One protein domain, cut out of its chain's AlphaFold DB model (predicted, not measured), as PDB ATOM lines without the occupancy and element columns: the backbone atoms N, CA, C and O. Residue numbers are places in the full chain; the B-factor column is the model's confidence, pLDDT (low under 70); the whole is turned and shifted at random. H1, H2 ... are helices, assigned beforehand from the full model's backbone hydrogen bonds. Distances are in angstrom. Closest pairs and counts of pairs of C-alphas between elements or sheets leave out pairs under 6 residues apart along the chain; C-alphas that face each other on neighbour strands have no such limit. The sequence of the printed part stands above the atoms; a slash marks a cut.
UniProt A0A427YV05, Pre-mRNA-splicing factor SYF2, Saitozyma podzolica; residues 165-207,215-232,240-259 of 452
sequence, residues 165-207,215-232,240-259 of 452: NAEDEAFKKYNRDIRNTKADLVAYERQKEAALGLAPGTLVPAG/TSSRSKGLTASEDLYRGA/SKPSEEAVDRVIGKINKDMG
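What this domain is: This is residues 165 to 207, 215 to 232 and 240 to 259 of the 452 residues of the protein "Pre-mRNA-splicing factor SYF2" of Saitozyma podzolica (UniProt A0A427YV05). Four helices make a loose, open frame: H2 and the short H3 pack together toward one end of the longest axis, while the longer H1 and H4 lie toward the other end, separate from each other. The printed part has 81 residues with four named helices, in the order H1, H2, H3, H4, and no named strand; the class is all helix. It is loose, with a radius of gyration of the C-alphas of 16.6 A and spans of 48 by 35 by 20 A.

How they stand to each other: H1, residues 166 to 180, touches no helix. A tight link leads to H2, residues 185 to 196, which is apart from H1. With residues 191 to 196 alone, H2 touches H3, residues 224 to 228; the closest C-alphas, of Ala 195 and Ala 224, are 4.3 A apart. H4, residues 244 to 258, touches no helix. Every O i to N i+4 pair is within hydrogen-bond range in H1, H2 and H4; in H3, 0 of 1 is, beside 1 of 2 O i to N i+3 pairs.

Where its parts are: H1 begins at C-alpha 166 (42.669, 211.965, 141.509) and is 21.0 A long; H2 is 16.1 A, H3 6.7 A. H4, 20.7 A, ends at C-alpha 258 (42.366, 207.256, 124.843).

The domain as a whole: The C-alphas farthest apart, of Asn 165 and Ala 199, are 50.4 A apart. Residues 208 to 214 and 233 to 239 are cut out, with C-alpha gaps of 19.7 A and 16.1 A. The pLDDT is under 70 at residues 206 to 207, 215 to 218 and 220.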
ATOM      1  N   ASN A 165      40.991 216.229 143.316       94.88
ATOM      2  CA  ASN A 165      41.803 215.051 143.622       94.88
ATOM      3  C   ASN A 165      41.716 214.009 142.495       94.88
ATOM      4  O   ASN A 165      40.776 214.018 141.697       94.88
ATOM      5  N   ALA A 166      42.666 213.069 142.472       95.19
ATOM      6  CA  ALA A 166      42.669 211.965 141.509       95.19
ATOM      7  C   ALA A 166      41.452 211.034 141.677       95.19
ATOM      8  O   ALA A 166      40.850 210.636 140.681       95.19
ATOM      9  N   GLU A 167      41.052 210.753 142.922       95.50
ATOM     10  CA  GLU A 167      39.883 209.916 143.231       95.50
ATOM     11  C   GLU A 167      38.577 210.547 142.728       95.50
ATOM     12  O   GLU A 167      37.771 209.890 142.069       95.50
ATOM     13  N   ASP A 168      38.395 211.853 142.946       92.88
ATOM     14  CA  ASP A 168      37.208 212.578 142.483       92.88
ATOM     15  C   ASP A 168      37.122 212.599 140.951       92.88
ATOM     16  O   ASP A 168      36.042 212.456 140.371       92.88
ATOM     17  N   GLU A 169      38.257 212.761 140.264       92.00
ATOM     18  CA  GLU A 169      38.312 212.697 138.803       92.00
ATOM     19  C   GLU A 169      38.007 211.282 138.286       92.00
ATOM     20  O   GLU A 169      37.243 211.130 137.324       92.00
ATOM     21  N   ALA A 170      38.527 210.245 138.952       94.25
ATOM     22  CA  ALA A 170      38.228 208.852 138.640       94.25
ATOM     23  C   ALA A 170      36.733 208.548 138.820       94.25
ATOM     24  O   ALA A 170      36.109 207.983 137.918       94.25
ATOM     25  N   PHE A 171      36.125 209.013 139.914       92.69
ATOM     26  CA  PHE A 171      34.690 208.883 140.166       92.69
ATOM     27  C   PHE A 171      33.845 209.644 139.132       92.69
ATOM     28  O   PHE A 171      32.885 209.097 138.578       92.69
ATOM     29  N   LYS A 172      34.222 210.885 138.783       92.00
ATOM     30  CA  LYS A 172      33.570 211.665 137.711       92.00
ATOM     31  C   LYS A 172      33.629 210.923 136.370       92.00
ATOM     32  O   LYS A 172      32.627 210.885 135.648       92.00
ATOM     33  N   LYS A 173      34.781 210.333 136.027       91.25
ATOM     34  CA  LYS A 173      34.958 209.538 134.803       91.25
ATOM     35  C   LYS A 173      34.103 208.270 134.837       91.25
ATOM     36  O   LYS A 173      33.376 208.026 133.880       91.25
ATOM     37  N   TYR A 174      34.132 207.521 135.937       93.88
ATOM     38  CA  TYR A 174      33.319 206.319 136.127       93.88
ATOM     39  C   TYR A 174      31.827 206.616 135.941       93.88
ATOM     40  O   TYR A 174      31.175 206.003 135.102       93.88
ATOM     41  N   ASN A 175      31.297 207.641 136.612       93.44
ATOM     42  CA  ASN A 175      29.888 208.023 136.477       93.44
ATOM     43  C   ASN A 175      29.518 208.466 135.059       93.44
ATOM     44  O   ASN A 175      28.410 208.208 134.585       93.44
ATOM     45  N   ARG A 176      30.430 209.150 134.362       91.56
ATOM     46  CA  ARG A 176      30.239 209.504 132.951       91.56
ATOM     47  C   ARG A 176      30.176 208.256 132.078       91.56
ATOM     48  O   ARG A 176      29.342 208.195 131.179       91.56
ATOM     49  N   ASP A 177      31.036 207.284 132.345       92.31
ATOM     50  CA  ASP A 177      31.079 206.029 131.610       92.31
ATOM     51  C   ASP A 177      29.813 205.207 131.848       92.31
ATOM     52  O   ASP A 177      29.193 204.819 130.866       92.31
ATOM     53  N   ILE A 178      29.350 205.071 133.095       93.56
ATOM     54  CA  ILE A 178      28.093 204.385 133.438       93.56
ATOM     55  C   ILE A 178      26.885 205.008 132.725       93.56
ATOM     56  O   ILE A 178      26.041 204.295 132.190       93.56
ATOM     57  N   ARG A 179      26.817 206.344 132.647       91.69
ATOM     58  CA  ARG A 179      25.746 207.040 131.906       91.69
ATOM     59  C   ARG A 179      25.807 206.793 130.396       91.69
ATOM     60  O   ARG A 179      24.781 206.849 129.725       91.69
ATOM     61  N   ASN A 180      27.002 206.572 129.851       90.75
ATOM     62  CA  ASN A 180      27.212 206.373 128.419       90.75
ATOM     63  C   ASN A 180      27.090 204.902 127.996       90.75
ATOM     64  O   ASN A 180      26.771 204.628 126.837       90.75
ATOM     65  N   THR A 181      27.367 203.957 128.897       89.12
ATOM     66  CA  THR A 181      27.243 202.522 128.639       89.12
ATOM     67  C   THR A 181      25.773 202.128 128.611       89.12
ATOM     68  O   THR A 181      25.082 202.201 129.622       89.12
ATOM     69  N   LYS A 182      25.289 201.698 127.445       89.31
ATOM     70  CA  LYS A 182      23.944 201.137 127.288       89.31
ATOM     71  C   LYS A 182      24.013 199.623 127.460       89.31
ATOM     72  O   LYS A 182      24.830 198.982 126.802       89.31
ATOM     73  N   ALA A 183      23.172 199.072 128.331       89.75
ATOM     74  CA  ALA A 183      23.054 197.629 128.509       89.75
ATOM     75  C   ALA A 183      22.284 196.999 127.336       89.75
ATOM     76  O   ALA A 183      21.294 197.557 126.862       89.75
ATOM     77  N   ASP A 184      22.737 195.831 126.886       88.81
ATOM     78  CA  ASP A 184      22.026 195.007 125.908       88.81
ATOM     79  C   ASP A 184      21.021 194.114 126.651       88.81
ATOM     80  O   ASP A 184      21.382 193.071 127.200       88.81
ATOM     81  N   LEU A 185      19.767 194.573 126.717       89.19
ATOM     82  CA  LEU A 185      18.694 193.882 127.437       89.19
ATOM     83  C   LEU A 185      18.379 192.519 126.817       89.19
ATOM     84  O   LEU A 185      18.162 191.559 127.546       89.19
ATOM     85  N   VAL A 186      18.440 192.405 125.489       89.25
ATOM     86  CA  VAL A 186      18.087 191.168 124.779       89.25
ATOM     87  C   VAL A 186      19.105 190.075 125.083       89.25
ATOM     88  O   VAL A 186      18.738 188.946 125.398       89.25
ATOM     89  N   ALA A 187      20.402 190.393 125.018       85.62
ATOM     90  CA  ALA A 187      21.444 189.431 125.375       85.62
ATOM     91  C   ALA A 187      21.339 188.988 126.844       85.62
ATOM     92  O   ALA A 187      21.513 187.805 127.142       85.62
ATOM     93  N   TYR A 188      21.015 189.918 127.746       89.88
ATOM     94  CA  TYR A 188      20.809 189.625 129.161       89.88
ATOM     95  C   TYR A 188      19.582 188.733 129.402       89.88
ATOM     96  O   TYR A 188      19.668 187.746 130.130       89.88
ATOM     97  N   GLU A 189      18.454 189.020 128.754       90.81
ATOM     98  CA  GLU A 189      17.234 188.215 128.854       90.81
ATOM     99  C   GLU A 189      17.449 186.795 128.328       90.81
ATOM    100  O   GLU A 189      17.044 185.848 128.993       90.81
ATOM    101  N   ARG A 190      18.178 186.610 127.219       86.62
ATOM    102  CA  ARG A 190      18.557 185.268 126.728       86.62
ATOM    103  C   ARG A 190      19.396 184.487 127.739       86.62
ATOM    104  O   ARG A 190      19.176 183.296 127.943       86.62
ATOM    105  N   GLN A 191      20.363 185.147 128.379       86.06
ATOM    106  CA  GLN A 191      21.159 184.529 129.445       86.06
ATOM    107  C   GLN A 191      20.283 184.174 130.654       86.06
ATOM    108  O   GLN A 191      20.458 183.114 131.255       86.06
ATOM    109  N   LYS A 192      19.297 185.019 130.965       89.94
ATOM    110  CA  LYS A 192      18.318 184.800 132.032       89.94
ATOM    111  C   LYS A 192      17.367 183.637 131.745       89.94
ATOM    112  O   LYS A 192      17.132 182.837 132.645       89.94
ATOM    113  N   GLU A 193      16.867 183.497 130.519       88.12
ATOM    114  CA  GLU A 193      16.063 182.341 130.096       88.12
ATOM    115  C   GLU A 193      16.842 181.035 130.293       88.12
ATOM    116  O   GLU A 193      16.358 180.117 130.954       88.12
ATOM    117  N   ALA A 194      18.086 180.984 129.803       85.25
ATOM    118  CA  ALA A 194      18.946 179.807 129.919       85.25
ATOM    119  C   ALA A 194      19.291 179.454 131.379       85.25
ATOM    120  O   ALA A 194      19.383 178.276 131.736       85.25
ATOM    121  N   ALA A 195      19.466 180.465 132.231       87.00
ATOM    122  CA  ALA A 195      19.729 180.291 133.657       87.00
ATOM    123  C   ALA A 195      18.503 179.802 134.438       87.00
ATOM    124  O   ALA A 195      18.634 179.040 135.389       87.00
ATOM    125  N   LEU A 196      17.303 180.222 134.042       85.56
ATOM    126  CA  LEU A 196      16.062 179.788 134.681       85.56
ATOM    127  C   LEU A 196      15.492 178.500 134.058       85.56
ATOM    128  O   LEU A 196      14.473 178.002 134.524       85.56
ATOM    129  N   GLY A 197      16.144 177.948 133.026       82.06
ATOM    130  CA  GLY A 197      15.676 176.754 132.312       82.06
ATOM    131  C   GLY A 197      14.406 176.994 131.491       82.06
ATOM    132  O   GLY A 197      13.680 176.054 131.176       82.06
ATOM    133  N   LEU A 198      14.125 178.255 131.174       85.00
ATOM    134  CA  LEU A 198      12.964 178.684 130.411       85.00
ATOM    135  C   LEU A 198      13.189 178.417 128.914       85.00
ATOM    136  O   LEU A 198      14.317 178.478 128.422       85.00
ATOM    137  N   ALA A 199      12.113 178.100 128.187       79.94
ATOM    138  CA  ALA A 199      12.197 177.853 126.750       79.94
ATOM    139  C   ALA A 199      12.706 179.112 126.017       79.94
ATOM    140  O   ALA A 199      12.279 180.216 126.361       79.94
ATOM    141  N   PRO A 200      13.590 178.970 125.014       77.75
ATOM    142  CA  PRO A 200      14.162 180.114 124.313       77.75
ATOM    143  C   PRO A 200      13.061 180.952 123.652       77.75
ATOM    144  O   PRO A 200      12.251 180.422 122.890       77.75
ATOM    145  N   GLY A 201      13.049 182.258 123.926       77.06
ATOM    146  CA  GLY A 201      12.083 183.206 123.356       77.06
ATOM    147  C   GLY A 201      10.854 183.512 124.225       77.06
ATOM    148  O   GLY A 201       9.851 184.007 123.712       77.06
ATOM    149  N   THR A 202      10.899 183.210 125.525       82.00
ATOM    150  CA  THR A 202       9.816 183.535 126.474       82.00
ATOM    151  C   THR A 202       9.926 184.924 127.108       82.00
ATOM    152  O   THR A 202       8.904 185.516 127.436       82.00
ATOM    153  N   LEU A 203      11.136 185.428 127.319       80.94
ATOM    154  CA  LEU A 203      11.450 186.798 127.728       80.94
ATOM    155  C   LEU A 203      11.826 187.639 126.506       80.94
ATOM    156  O   LEU A 203      11.502 188.820 126.447       80.94
ATOM    157  N   VAL A 204      12.459 187.019 125.511       79.81
ATOM    158  CA  VAL A 204      12.923 187.689 124.299       79.81
ATOM    159  C   VAL A 204      11.902 187.497 123.179       79.81
ATOM    160  O   VAL A 204      11.664 186.361 122.767       79.81
ATOM    161  N   PRO A 205      11.318 188.565 122.610       76.44
ATOM    162  CA  PRO A 205      10.397 188.420 121.492       76.44
ATOM    163  C   PRO A 205      11.110 187.766 120.300       76.44
ATOM    164  O   PRO A 205      12.222 188.155 119.948       76.44
ATOM    165  N   ALA A 206      10.456 186.800 119.649       67.38
ATOM    166  CA  ALA A 206      11.044 185.934 118.616       67.38
ATOM    167  C   ALA A 206      11.698 186.662 117.415       67.38
ATOM    168  O   ALA A 206      12.460 186.054 116.669       67.38
ATOM    169  N   GLY A 207      11.424 187.959 117.223       67.19
ATOM    170  CA  GLY A 207      12.044 188.806 116.196       67.19
ATOM    171  C   GLY A 207      13.253 189.631 116.659       67.19
ATOM    172  O   GLY A 207      13.884 190.291 115.836       67.19
ATOM    173  N   THR A 215      26.960 181.772 124.214       54.06
ATOM    174  CA  THR A 215      27.840 180.674 124.620       54.06
ATOM    175  C   THR A 215      28.021 180.752 126.134       54.06
ATOM    176  O   THR A 215      29.049 181.184 126.644       54.06
ATOM    177  N   SER A 216      26.968 180.419 126.885       57.91
ATOM    178  CA  SER A 216      27.064 180.359 128.339       57.91
ATOM    179  C   SER A 216      27.957 179.178 128.698       57.91
ATOM    180  O   SER A 216      27.567 178.014 128.591       57.91
ATOM    181  N   SER A 217      29.201 179.483 129.054       61.25
ATOM    182  CA  SER A 217      30.136 178.551 129.664       61.25
ATOM    183  C   SER A 217      29.593 178.177 131.040       61.25
ATOM    184  O   SER A 217      29.897 178.835 132.034       61.25
ATOM    185  N   ARG A 218      28.745 177.149 131.078       66.25
ATOM    186  CA  ARG A 218      28.191 176.591 132.311       66.25
ATOM    187  C   ARG A 218      29.342 176.222 133.242       66.25
ATOM    188  O   ARG A 218      30.145 175.349 132.902       66.25
ATOM    189  N   SER A 219      29.420 176.870 134.401       70.50
ATOM    190  CA  SER A 219      30.395 176.477 135.417       70.50
ATOM    191  C   SER A 219      30.068 175.070 135.922       70.50
ATOM    192  O   SER A 219      28.916 174.702 136.176       70.50
ATOM    193  N   LYS A 220      31.090 174.216 135.990       69.56
ATOM    194  CA  LYS A 220      30.913 172.810 136.353       69.56
ATOM    195  C   LYS A 220      30.674 172.721 137.860       69.56
ATOM    196  O   LYS A 220      31.609 172.879 138.633       69.56
ATOM    197  N   GLY A 221      29.433 172.451 138.261       74.69
ATOM    198  CA  GLY A 221      29.060 172.233 139.664       74.69
ATOM    199  C   GLY A 221      28.070 173.242 140.249       74.69
ATOM    200  O   GLY A 221      27.644 173.036 141.378       74.69
ATOM    201  N   LEU A 222      27.669 174.274 139.497       78.25
ATOM    202  CA  LEU A 222      26.597 175.192 139.900       78.25
ATOM    203  C   LEU A 222      25.316 174.932 139.107       78.25
ATOM    204  O   LEU A 222      25.342 174.504 137.946       78.25
ATOM    205  N   THR A 223      24.174 175.207 139.738       83.69
ATOM    206  CA  THR A 223      22.896 175.231 139.024       83.69
ATOM    207  C   THR A 223      22.874 176.376 138.010       83.69
ATOM    208  O   THR A 223      23.598 177.362 138.124       83.69
ATOM    209  N   ALA A 224      22.010 176.258 137.001       82.12
ATOM    210  CA  ALA A 224      21.823 177.275 135.966       82.12
ATOM    211  C   ALA A 224      21.570 178.683 136.536       82.12
ATOM    212  O   ALA A 224      22.093 179.670 136.021       82.12
ATOM    213  N   SER A 225      20.786 178.750 137.611       82.94
ATOM    214  CA  SER A 225      20.400 179.980 138.292       82.94
ATOM    215  C   SER A 225      21.513 180.542 139.174       82.94
ATOM    216  O   SER A 225      21.734 181.751 139.158       82.94
ATOM    217  N   GLU A 226      22.235 179.695 139.911       85.06
ATOM    218  CA  GLU A 226      23.388 180.117 140.726       85.06
ATOM    219  C   GLU A 226      24.555 180.594 139.856       85.06
ATOM    220  O   GLU A 226      25.306 181.482 140.254       85.06
ATOM    221  N   ASP A 227      24.683 180.045 138.647       85.44
ATOM    222  CA  ASP A 227      25.696 180.458 137.681       85.44
ATOM    223  C   ASP A 227      25.458 181.882 137.148       85.44
ATOM    224  O   ASP A 227      26.420 182.594 136.855       85.44
ATOM    225  N   LEU A 228      24.193 182.319 137.058       85.81
ATOM    226  CA  LEU A 228      23.824 183.683 136.658       85.81
ATOM    227  C   LEU A 228      23.887 184.672 137.828       85.81
ATOM    228  O   LEU A 228      24.363 185.795 137.662       85.81
ATOM    229  N   TYR A 229      23.410 184.265 139.004       88.06
ATOM    230  CA  TYR A 229      23.402 185.085 140.217       88.06
ATOM    231  C   TYR A 229      24.513 184.650 141.175       88.06
ATOM    232  O   TYR A 229      24.255 184.229 142.303       88.06
ATOM    233  N   ARG A 230      25.767 184.753 140.720       88.25
ATOM    234  CA  ARG A 230      26.936 184.410 141.540       88.25
ATOM    235  C   ARG A 230      27.050 185.360 142.737       88.25
ATOM    236  O   ARG A 230      27.036 186.580 142.577       88.25
ATOM    237  N   GLY A 231      27.192 184.794 143.931       85.94
ATOM    238  CA  GLY A 231      27.469 185.523 145.169       85.94
ATOM    239  C   GLY A 231      28.966 185.632 145.472       85.94
ATOM    240  O   GLY A 231      29.813 185.064 144.782       85.94
ATOM    241  N   ALA A 232      29.311 186.314 146.564       88.81
ATOM    242  CA  ALA A 232      30.701 186.449 147.012       88.81
ATOM    243  C   ALA A 232      31.370 185.103 147.377       88.81
ATOM    244  O   ALA A 232      32.592 185.006 147.374       88.81
ATOM    245  N   SER A 240      34.078 182.567 132.430       84.19
ATOM    246  CA  SER A 240      33.386 183.404 131.440       84.19
ATOM    247  C   SER A 240      34.251 183.664 130.206       84.19
ATOM    248  O   SER A 240      35.307 184.293 130.289       84.19
ATOM    249  N   LYS A 241      33.766 183.221 129.042       87.94
ATOM    250  CA  LYS A 241      34.350 183.518 127.727       87.94
ATOM    251  C   LYS A 241      33.411 184.459 126.966       87.94
ATOM    252  O   LYS A 241      32.470 183.975 126.334       87.94
ATOM    253  N   PRO A 242      33.595 185.789 127.063       87.88
ATOM    254  CA  PRO A 242      32.746 186.738 126.351       87.88
ATOM    255  C   PRO A 242      32.864 186.549 124.834       87.88
ATOM    256  O   PRO A 242      33.893 186.095 124.333       87.88
ATOM    257  N   SER A 243      31.811 186.909 124.097       89.75
ATOM    258  CA  SER A 243      31.863 186.919 122.634       89.75
ATOM    259  C   SER A 243      32.857 187.968 122.129       89.75
ATOM    260  O   SER A 243      33.053 189.006 122.766       89.75
ATOM    261  N   GLU A 244      33.444 187.722 120.958       90.69
ATOM    262  CA  GLU A 244      34.379 188.652 120.308       90.69
ATOM    263  C   GLU A 244      33.756 190.044 120.122       90.69
ATOM    264  O   GLU A 244      34.360 191.042 120.492       90.69
ATOM    265  N   GLU A 245      32.479 190.118 119.729       89.81
ATOM    266  CA  GLU A 245      31.752 191.391 119.625       89.81
ATOM    267  C   GLU A 245      31.709 192.160 120.962       89.81
ATOM    268  O   GLU A 245      31.846 193.383 121.002       89.81
ATOM    269  N   ALA A 246      31.527 191.467 122.092       90.06
ATOM    270  CA  ALA A 246      31.523 192.118 123.398       90.06
ATOM    271  C   ALA A 246      32.910 192.678 123.747       90.06
ATOM    272  O   ALA A 246      32.999 193.780 124.295       90.06
ATOM    273  N   VAL A 247      33.972 191.952 123.387       92.81
ATOM    274  CA  VAL A 247      35.362 192.400 123.529       92.81
ATOM    275  C   VAL A 247      35.625 193.621 122.642       92.81
ATOM    276  O   VAL A 247      36.125 194.633 123.136       92.81
ATOM    277  N   ASP A 248      35.183 193.599 121.387       94.69
ATOM    278  CA  ASP A 248      35.325 194.713 120.446       94.69
ATOM    279  C   ASP A 248      34.617 195.980 120.926       94.69
ATOM    280  O   ASP A 248      35.162 197.081 120.816       94.69
ATOM    281  N   ARG A 249      33.427 195.860 121.530       91.81
ATOM    282  CA  ARG A 249      32.721 197.009 122.128       91.81
ATOM    283  C   ARG A 249      33.538 197.656 123.248       91.81
ATOM    284  O   ARG A 249      33.577 198.887 123.347       91.81
ATOM    285  N   VAL A 250      34.212 196.850 124.071       92.25
ATOM    286  CA  VAL A 250      35.088 197.342 125.145       92.25
ATOM    287  C   VAL A 250      36.340 197.996 124.563       92.25
ATOM    288  O   VAL A 250      36.650 199.131 124.928       92.25
ATOM    289  N   ILE A 251      37.018 197.343 123.617       95.50
ATOM    290  CA  ILE A 251      38.216 197.882 122.956       95.50
ATOM    291  C   ILE A 251      37.889 199.191 122.230       95.50
ATOM    292  O   ILE A 251      38.597 200.187 122.384       95.50
ATOM    293  N   GLY A 252      36.771 199.239 121.504       94.69
ATOM    294  CA  GLY A 252      36.285 200.441 120.833       94.69
ATOM    295  C   GLY A 252      36.042 201.595 121.807       94.69
ATOM    296  O   GLY A 252      36.420 202.737 121.520       94.69
ATOM    297  N   LYS A 253      35.480 201.319 122.994       93.25
ATOM    298  CA  LYS A 253      35.333 202.326 124.055       93.25
ATOM    299  C   LYS A 253      36.692 202.787 124.589       93.25
ATOM    300  O   LYS A 253      36.902 203.994 124.692       93.25
ATOM    301  N   ILE A 254      37.610 201.868 124.891       93.88
ATOM    302  CA  ILE A 254      38.948 202.195 125.408       93.88
ATOM    303  C   ILE A 254      39.705 203.078 124.410       93.88
ATOM    304  O   ILE A 254      40.188 204.143 124.787       93.88
ATOM    305  N   ASN A 255      39.720 202.715 123.127       94.50
ATOM    306  CA  ASN A 255      40.356 203.509 122.072       94.50
ATOM    307  C   ASN A 255      39.719 204.897 121.934       94.50
ATOM    308  O   ASN A 255      40.423 205.903 121.819       94.50
ATOM    309  N   LYS A 256      38.385 204.980 122.013       92.12
ATOM    310  CA  LYS A 256      37.665 206.258 122.005       92.12
ATOM    311  C   LYS A 256      38.005 207.122 123.218       92.12
ATOM    312  O   LYS A 256      38.042 208.342 123.089       92.12
ATOM    313  N   ASP A 257      38.227 206.525 124.382       90.00
ATOM    314  CA  ASP A 257      38.583 207.255 125.598       90.00
ATOM    315  C   ASP A 257      40.054 207.689 125.599       90.00
ATOM    316  O   ASP A 257      40.338 208.819 125.989       90.00
ATOM    317  N   MET A 258      40.967 206.869 125.068       89.50
ATOM    318  CA  MET A 258      42.366 207.256 124.843       89.50
ATOM    319  C   MET A 258      42.495 208.390 123.815       89.50
ATOM    320  O   MET A 258      43.308 209.295 123.990       89.50
ATOM    321  N   GLY A 259      41.658 208.391 122.773       85.31
ATOM    322  CA  GLY A 259      41.644 209.437 121.746       85.31
ATOM    323  C   GLY A 259      41.121 210.800 122.225       85.31
ATOM    324  O   GLY A 259      41.391 211.816 121.586       85.31
TER     325      GLY A 259